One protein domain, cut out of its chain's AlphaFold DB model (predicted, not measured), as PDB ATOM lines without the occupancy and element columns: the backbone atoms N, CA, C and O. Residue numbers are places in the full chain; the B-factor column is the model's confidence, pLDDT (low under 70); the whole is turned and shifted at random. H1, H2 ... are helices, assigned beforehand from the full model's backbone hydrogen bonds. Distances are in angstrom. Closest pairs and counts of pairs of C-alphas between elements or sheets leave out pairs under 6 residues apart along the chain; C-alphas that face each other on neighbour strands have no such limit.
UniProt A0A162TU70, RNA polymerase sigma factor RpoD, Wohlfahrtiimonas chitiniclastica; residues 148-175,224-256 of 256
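Overview. This is residues 148 to 175 and 224 to 256 of the 256 residues of the protein "RNA polymerase sigma factor RpoD" of Wohlfahrtiimonas chitiniclastica (UniProt A0A162TU70). What is the shape? Helix H1 packs slantwise on residues 232 to 239 of a longer helix, H2, while residues 243 to 256 stick out. What builds it? The printed part has 61 residues, with two named helices, H1 then H2: all helix. It is only just loose, close to extended: radius of gyration of the C-alphas 15.3 A, spans 50 by 19 by 16 A.

Arrangement. Where do the helices meet? H1, residues 148 to 164, touches H2, residues 225 to 253, with residues 148 to 155 alone; their closest C-alphas, Ile 155 and Ile 232, are 6.7 A apart. How do they run? They run opposite ways at a steep tilt of 45 degrees; in both, every O i to N i+4 pair is within hydrogen-bond range.

Along the chain. Where is H1? It spans 24.4 A from C-alpha 148 at (149.273, 119.218, 125.375). Where is H2? It spans 42.2 A, ending at C-alpha 253, (143.528, 106.632, 108.959).

Size, cuts and confidence. What is missing? Residues 176 to 223 are cut out; C-alphas 175 and 224 are 8.9 A apart. Where is confidence low? Residues 248 to 256 have pLDDT under 70.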
ATOM      1  N   TYR A 148     149.531 118.181 126.383       87.88
ATOM      2  CA  TYR A 148     149.273 119.218 125.375       87.88
ATOM      3  C   TYR A 148     148.279 120.322 125.806       87.88
ATOM      4  O   TYR A 148     148.628 121.493 125.674       87.88
ATOM      5  N   PRO A 149     147.084 120.020 126.364       89.88
ATOM      6  CA  PRO A 149     146.142 121.069 126.760       89.88
ATOM      7  C   PRO A 149     146.651 122.001 127.870       89.88
ATOM      8  O   PRO A 149     146.189 123.132 127.954       89.88
ATOM      9  N   ALA A 150     147.581 121.557 128.724       90.88
ATOM     10  CA  ALA A 150     148.169 122.434 129.739       90.88
ATOM     11  C   ALA A 150     149.115 123.467 129.117       90.88
ATOM     12  O   ALA A 150     149.083 124.633 129.504       90.88
ATOM     13  N   VAL A 151     149.916 123.061 128.129       89.75
ATOM     14  CA  VAL A 151     150.824 123.978 127.425       89.75
ATOM     15  C   VAL A 151     150.034 124.991 126.592       89.75
ATOM     16  O   VAL A 151     150.346 126.178 126.608       89.75
ATOM     17  N   ASP A 152     148.965 124.548 125.925       89.69
ATOM     18  CA  ASP A 152     148.059 125.428 125.175       89.69
ATOM     19  C   ASP A 152     147.370 126.464 126.083       89.69
ATOM     20  O   ASP A 152     147.301 127.653 125.760       89.69
ATOM     21  N   LEU A 153     146.943 126.040 127.278       92.06
ATOM     22  CA  LEU A 153     146.397 126.940 128.292       92.06
ATOM     23  C   LEU A 153     147.428 127.986 128.739       92.06
ATOM     24  O   LEU A 153     147.081 129.160 128.839       92.06
ATOM     25  N   LEU A 154     148.681 127.587 128.988       91.31
ATOM     26  CA  LEU A 154     149.754 128.509 129.375       91.31
ATOM     27  C   LEU A 154     149.989 129.580 128.300       91.31
ATOM     28  O   LEU A 154     150.090 130.764 128.616       91.31
ATOM     29  N   ILE A 155     150.029 129.170 127.031       90.44
ATOM     30  CA  ILE A 155     150.197 130.085 125.895       90.44
ATOM     31  C   ILE A 155     149.012 131.044 125.790       90.44
ATOM     32  O   ILE A 155     149.218 132.248 125.662       90.44
ATOM     33  N   SER A 156     147.788 130.525 125.898       90.81
ATOM     34  CA  SER A 156     146.570 131.338 125.836       90.81
ATOM     35  C   SER A 156     146.535 132.383 126.954       90.81
ATOM     36  O   SER A 156     146.185 133.536 126.715       90.81
ATOM     37  N   ARG A 157     146.951 132.010 128.173       91.06
ATOM     38  CA  ARG A 157     147.061 132.954 129.294       91.06
ATOM     39  C   ARG A 157     148.111 134.024 129.037       91.06
ATOM     40  O   ARG A 157     147.851 135.188 129.308       91.06
ATOM     41  N   TYR A 158     149.263 133.660 128.482       90.38
ATOM     42  CA  TYR A 158     150.267 134.649 128.103       90.38
ATOM     43  C   TYR A 158     149.744 135.640 127.051       90.38
ATOM     44  O   TYR A 158     149.922 136.846 127.207       90.38
ATOM     45  N   GLU A 159     149.047 135.168 126.017       89.94
ATOM     46  CA  GLU A 159     148.433 136.045 125.010       89.94
ATOM     47  C   GLU A 159     147.397 136.993 125.627       89.94
ATOM     48  O   GLU A 159     147.439 138.194 125.367       89.94
ATOM     49  N   GLU A 160     146.544 136.490 126.523       89.81
ATOM     50  CA  GLU A 160     145.582 137.311 127.265       89.81
ATOM     51  C   GLU A 160     146.283 138.401 128.086       89.81
ATOM     52  O   GLU A 160     145.826 139.545 128.101       89.81
ATOM     53  N   THR A 161     147.420 138.101 128.724       87.19
ATOM     54  CA  THR A 161     148.165 139.126 129.477       87.19
ATOM     55  C   THR A 161     148.755 140.217 128.591       87.19
ATOM     56  O   THR A 161     148.803 141.369 129.019       87.19
ATOM     57  N   LEU A 162     149.132 139.897 127.347       85.25
ATOM     58  CA  LEU A 162     149.579 140.898 126.374       85.25
ATOM     59  C   LEU A 162     148.429 141.798 125.902       85.25
ATOM     60  O   LEU A 162     148.650 142.976 125.632       85.25
ATOM     61  N   GLU A 163     147.212 141.260 125.796       87.06
ATOM     62  CA  GLU A 163     146.022 142.018 125.386       87.06
ATOM     63  C   GLU A 163     145.432 142.871 126.520       87.06
ATOM     64  O   GLU A 163     144.948 143.978 126.280       87.06
ATOM     65  N   THR A 164     145.457 142.357 127.752       83.44
ATOM     66  CA  THR A 164     144.805 142.960 128.929       83.44
ATOM     67  C   THR A 164     145.745 143.776 129.824       83.44
ATOM     68  O   THR A 164     145.287 144.320 130.827       83.44
ATOM     69  N   ASP A 165     147.029 143.890 129.456       76.62
ATOM     70  CA  ASP A 165     148.093 144.582 130.212       76.62
ATOM     71  C   ASP A 165     148.233 144.077 131.666       76.62
ATOM     72  O   ASP A 165     148.492 144.827 132.610       76.62
ATOM     73  N   GLN A 166     148.023 142.772 131.861       79.50
ATOM     74  CA  GLN A 166     148.240 142.103 133.145       79.50
ATOM     75  C   GLN A 166     149.737 141.884 133.407       79.50
ATOM     76  O   GLN A 166     150.565 141.851 132.493       79.50
ATOM     77  N   ARG A 167     150.112 141.723 134.681       83.44
ATOM     78  CA  ARG A 167     151.518 141.559 135.067       83.44
ATOM     79  C   ARG A 167     151.985 140.141 134.750       83.44
ATOM     80  O   ARG A 167     151.381 139.173 135.189       83.44
ATOM     81  N   LEU A 168     153.138 140.008 134.090       82.69
ATOM     82  CA  LEU A 168     153.750 138.692 133.839       82.69
ATOM     83  C   LEU A 168     154.082 137.920 135.127       82.69
ATOM     84  O   LEU A 168     154.095 136.693 135.100       82.69
ATOM     85  N   GLY A 169     154.292 138.632 136.242       83.12
ATOM     86  CA  GLY A 169     154.466 138.041 137.574       83.12
ATOM     87  C   GLY A 169     153.277 137.187 138.036       83.12
ATOM     88  O   GLY A 169     153.459 136.300 138.863       83.12
ATOM     89  N   ASP A 170     152.085 137.402 137.469       84.56
ATOM     90  CA  ASP A 170     150.893 136.605 137.774       84.56
ATOM     91  C   ASP A 170     150.916 135.236 137.062       84.56
ATOM     92  O   ASP A 170     150.239 134.303 137.491       84.56
ATOM     93  N   ILE A 171     151.698 135.100 135.979       85.88
ATOM     94  CA  ILE A 171     151.870 133.839 135.238       85.88
ATOM     95  C   ILE A 171     153.085 133.068 135.747       85.88
ATOM     96  O   ILE A 171     153.012 131.859 135.964       85.88
ATOM     97  N   ALA A 172     154.221 133.748 135.880       85.69
ATOM     98  CA  ALA A 172     155.474 133.134 136.282       85.69
ATOM     99  C   ALA A 172     156.312 134.121 137.085       85.69
ATOM    100  O   ALA A 172     156.297 135.319 136.826       85.69
ATOM    101  N   THR A 173     157.087 133.599 138.029       86.50
ATOM    102  CA  THR A 173     158.003 134.388 138.861       86.50
ATOM    103  C   THR A 173     159.399 134.493 138.244       86.50
ATOM    104  O   THR A 173     160.065 135.512 138.401       86.50
ATOM    105  N   GLY A 174     159.837 133.472 137.501       84.88
ATOM    106  CA  GLY A 174     161.165 133.400 136.900       84.88
ATOM    107  C   GLY A 174     161.369 132.139 136.063       84.88
ATOM    108  O   GLY A 174     160.472 131.305 135.942       84.88
ATOM    109  N   PHE A 175     162.565 132.009 135.490       84.06
ATOM    110  CA  PHE A 175     163.011 130.803 134.798       84.06
ATOM    111  C   PHE A 175     164.116 130.133 135.602       84.06
ATOM    112  O   PHE A 175     164.990 130.809 136.141       84.06
ATOM    113  N   ASN A 224     161.997 138.338 132.888       84.56
ATOM    114  CA  ASN A 224     162.389 139.189 131.771       84.56
ATOM    115  C   ASN A 224     161.453 138.937 130.572       84.56
ATOM    116  O   ASN A 224     161.362 137.811 130.072       84.56
ATOM    117  N   LYS A 225     160.761 139.997 130.127       83.69
ATOM    118  CA  LYS A 225     159.713 139.940 129.096       83.69
ATOM    119  C   LYS A 225     160.232 139.346 127.783       83.69
ATOM    120  O   LYS A 225     159.503 138.610 127.125       83.69
ATOM    121  N   GLU A 226     161.483 139.640 127.424       85.50
ATOM    122  CA  GLU A 226     162.112 139.166 126.186       85.50
ATOM    123  C   GLU A 226     162.372 137.658 126.234       85.50
ATOM    124  O   GLU A 226     161.953 136.931 125.336       85.50
ATOM    125  N   ILE A 227     162.970 137.178 127.330       85.50
ATOM    126  CA  ILE A 227     163.242 135.750 127.546       85.50
ATOM    127  C   ILE A 227     161.926 134.967 127.596       85.50
ATOM    128  O   ILE A 227     161.804 133.899 126.998       85.50
ATOM    129  N   PHE A 228     160.906 135.510 128.267       87.25
ATOM    130  CA  PHE A 228     159.599 134.864 128.339       87.25
ATOM    131  C   PHE A 228     158.948 134.733 126.958       87.25
ATOM    132  O   PHE A 228     158.447 133.663 126.607       87.25
ATOM    133  N   ALA A 229     158.997 135.794 126.148       88.38
ATOM    134  CA  ALA A 229     158.482 135.777 124.783       88.38
ATOM    135  C   ALA A 229     159.218 134.756 123.899       88.38
ATOM    136  O   ALA A 229     158.573 134.033 123.135       88.38
ATOM    137  N   GLU A 230     160.545 134.655 124.027       90.44
ATOM    138  CA  GLU A 230     161.361 133.664 123.318       90.44
ATOM    139  C   GLU A 230     160.944 132.231 123.682       90.44
ATOM    140  O   GLU A 230     160.658 131.424 122.795       90.44
ATOM    141  N   LYS A 231     160.793 131.927 124.978       88.88
ATOM    142  CA  LYS A 231     160.362 130.597 125.439       88.88
ATOM    143  C   LYS A 231     158.946 130.235 125.013       88.88
ATOM    144  O   LYS A 231     158.700 129.099 124.607       88.88
ATOM    145  N   ILE A 232     158.015 131.187 125.018       89.94
ATOM    146  CA  ILE A 232     156.674 130.956 124.469       89.94
ATOM    147  C   ILE A 232     156.729 130.711 122.954       89.94
ATOM    148  O   ILE A 232     155.991 129.863 122.448       89.94
ATOM    149  N   ALA A 233     157.598 131.405 122.215       91.19
ATOM    150  CA  ALA A 233     157.769 131.175 120.782       91.19
ATOM    151  C   ALA A 233     158.334 129.773 120.483       91.19
ATOM    152  O   ALA A 233     157.828 129.098 119.581       91.19
ATOM    153  N   GLU A 234     159.313 129.305 121.266       90.19
ATOM    154  CA  GLU A 234     159.818 127.924 121.207       90.19
ATOM    155  C   GLU A 234     158.684 126.907 121.441       90.19
ATOM    156  O   GLU A 234     158.491 125.991 120.638       90.19
ATOM    157  N   LEU A 235     157.869 127.102 122.488       88.88
ATOM    158  CA  LEU A 235     156.731 126.225 122.794       88.88
ATOM    159  C   LEU A 235     155.685 126.206 121.670       88.88
ATOM    160  O   LEU A 235     155.208 125.135 121.285       88.88
ATOM    161  N   LYS A 236     155.359 127.370 121.095       89.88
ATOM    162  CA  LYS A 236     154.450 127.480 119.942       89.88
ATOM    163  C   LYS A 236     154.973 126.717 118.725       89.88
ATOM    164  O   LYS A 236     154.187 126.064 118.039       89.88
ATOM    165  N   ALA A 237     156.279 126.771 118.459       90.75
ATOM    166  CA  ALA A 237     156.890 126.037 117.352       90.75
ATOM    167  C   ALA A 237     156.765 124.515 117.538       90.75
ATOM    168  O   ALA A 237     156.368 123.812 116.606       90.75
ATOM    169  N   ILE A 238     157.015 124.019 118.755       87.62
ATOM    170  CA  ILE A 238     156.872 122.596 119.101       87.62
ATOM    171  C   ILE A 238     155.410 122.145 118.954       87.62
ATOM    172  O   ILE A 238     155.133 121.102 118.360       87.62
ATOM    173  N   ILE A 239     154.456 122.941 119.441       86.44
ATOM    174  CA  ILE A 239     153.020 122.655 119.298       86.44
ATOM    175  C   ILE A 239     152.608 122.591 117.826       86.44
ATOM    176  O   ILE A 239     151.925 121.647 117.425       86.44
ATOM    177  N   ALA A 240     153.070 123.534 117.001       87.12
ATOM    178  CA  ALA A 240     152.778 123.542 115.571       87.12
ATOM    179  C   ALA A 240     153.310 122.281 114.864       87.12
ATOM    180  O   ALA A 240     152.629 121.717 114.000       87.12
ATOM    181  N   GLU A 241     154.494 121.796 115.250       87.88
ATOM    182  CA  GLU A 241     155.048 120.536 114.747       87.88
ATOM    183  C   GLU A 241     154.199 119.326 115.179       87.88
ATOM    184  O   GLU A 241     153.844 118.475 114.352       87.88
ATOM    185  N   ILE A 242     153.794 119.273 116.452       84.62
ATOM    186  CA  ILE A 242     152.916 118.222 116.987       84.62
ATOM    187  C   ILE A 242     151.570 118.206 116.251       84.62
ATOM    188  O   ILE A 242     151.075 117.133 115.879       84.62
ATOM    189  N   ASP A 243     150.979 119.369 115.987       84.31
ATOM    190  CA  ASP A 243     149.700 119.477 115.286       84.31
ATOM    191  C   ASP A 243     149.809 119.104 113.805       84.31
ATOM    192  O   ASP A 243     148.930 118.407 113.280       84.31
ATOM    193  N   ALA A 244     150.920 119.441 113.143       86.19
ATOM    194  CA  ALA A 244     151.212 118.964 111.792       86.19
ATOM    195  C   ALA A 244     151.293 117.423 111.743       86.19
ATOM    196  O   ALA A 244     150.715 116.785 110.851       86.19
ATOM    197  N   LEU A 245     151.933 116.801 112.740       83.56
ATOM    198  CA  LEU A 245     152.017 115.344 112.872       83.56
ATOM    199  C   LEU A 245     150.651 114.700 113.178       83.56
ATOM    200  O   LEU A 245     150.309 113.666 112.587       83.56
ATOM    201  N   ARG A 246     149.832 115.306 114.049       78.19
ATOM    202  CA  ARG A 246     148.457 114.848 114.342       78.19
ATOM    203  C   ARG A 246     147.550 114.956 113.113       78.19
ATOM    204  O   ARG A 246     146.790 114.025 112.830       78.19
ATOM    205  N   GLY A 247     147.664 116.044 112.350       71.06
ATOM    206  CA  GLY A 247     146.931 116.266 111.102       71.06
ATOM    207  C   GLY A 247     147.262 115.232 110.022       71.06
ATOM    208  O   GLY A 247     146.358 114.715 109.358       71.06
ATOM    209  N   ASN A 248     148.536 114.851 109.889       62.94
ATOM    210  CA  ASN A 248     148.965 113.812 108.948       62.94
ATOM    211  C   ASN A 248     148.497 112.402 109.348       62.94
ATOM    212  O   ASN A 248     148.095 111.621 108.483       62.94
ATOM    213  N   LYS A 249     148.484 112.070 110.647       59.66
ATOM    214  CA  LYS A 249     147.966 110.777 111.130       59.66
ATOM    215  C   LYS A 249     146.459 110.625 110.893       59.66
ATOM    216  O   LYS A 249     146.046 109.575 110.410       59.66
ATOM    217  N   ARG A 250     145.657 111.675 111.128       56.94
ATOM    218  CA  ARG A 250     144.199 111.664 110.871       56.94
ATOM    219  C   ARG A 250     143.849 111.482 109.388       56.94
ATOM    220  O   ARG A 250     142.892 110.779 109.074       56.94
ATOM    221  N   LYS A 251     144.639 112.054 108.469       55.00
ATOM    222  CA  LYS A 251     144.458 111.852 107.017       55.00
ATOM    223  C   LYS A 251     144.792 110.424 106.574       55.00
ATOM    224  O   LYS A 251     144.120 109.893 105.698       55.00
ATOM    225  N   LYS A 252     145.787 109.784 107.197       52.47
ATOM    226  CA  LYS A 252     146.229 108.423 106.847       52.47
ATOM    227  C   LYS A 252     145.270 107.329 107.334       52.47
ATOM    228  O   LYS A 252     145.115 106.328 106.651       52.47
ATOM    229  N   THR A 253     144.589 107.534 108.463       52.62
ATOM    230  CA  THR A 253     143.528 106.632 108.959       52.62
ATOM    231  C   THR A 253     142.171 106.841 108.285       52.62
ATOM    232  O   THR A 253     141.313 105.984 108.408       52.62
ATOM    233  N   SER A 254     141.960 107.960 107.584       46.94
ATOM    234  CA  SER A 254     140.734 108.235 106.811       46.94
ATOM    235  C   SER A 254     140.800 107.741 105.354       46.94
ATOM    236  O   SER A 254     139.795 107.823 104.650       46.94
ATOM    237  N   MET A 255     141.970 107.302 104.876       50.62
ATOM    238  CA  MET A 255     142.194 106.805 103.506       50.62
ATOM    239  C   MET A 255     142.361 105.274 103.421       50.62
ATOM    240  O   MET A 255     142.631 104.759 102.337       50.62
ATOM    241  N   LEU A 256     142.209 104.567 104.541       41.84
ATOM    242  CA  LEU A 256     142.095 103.106 104.634       41.84
ATOM    243  C   LEU A 256     140.654 102.752 105.000       41.84
ATOM    244  O   LEU A 256     140.165 101.733 104.469       41.84
TER     245      LEU A 256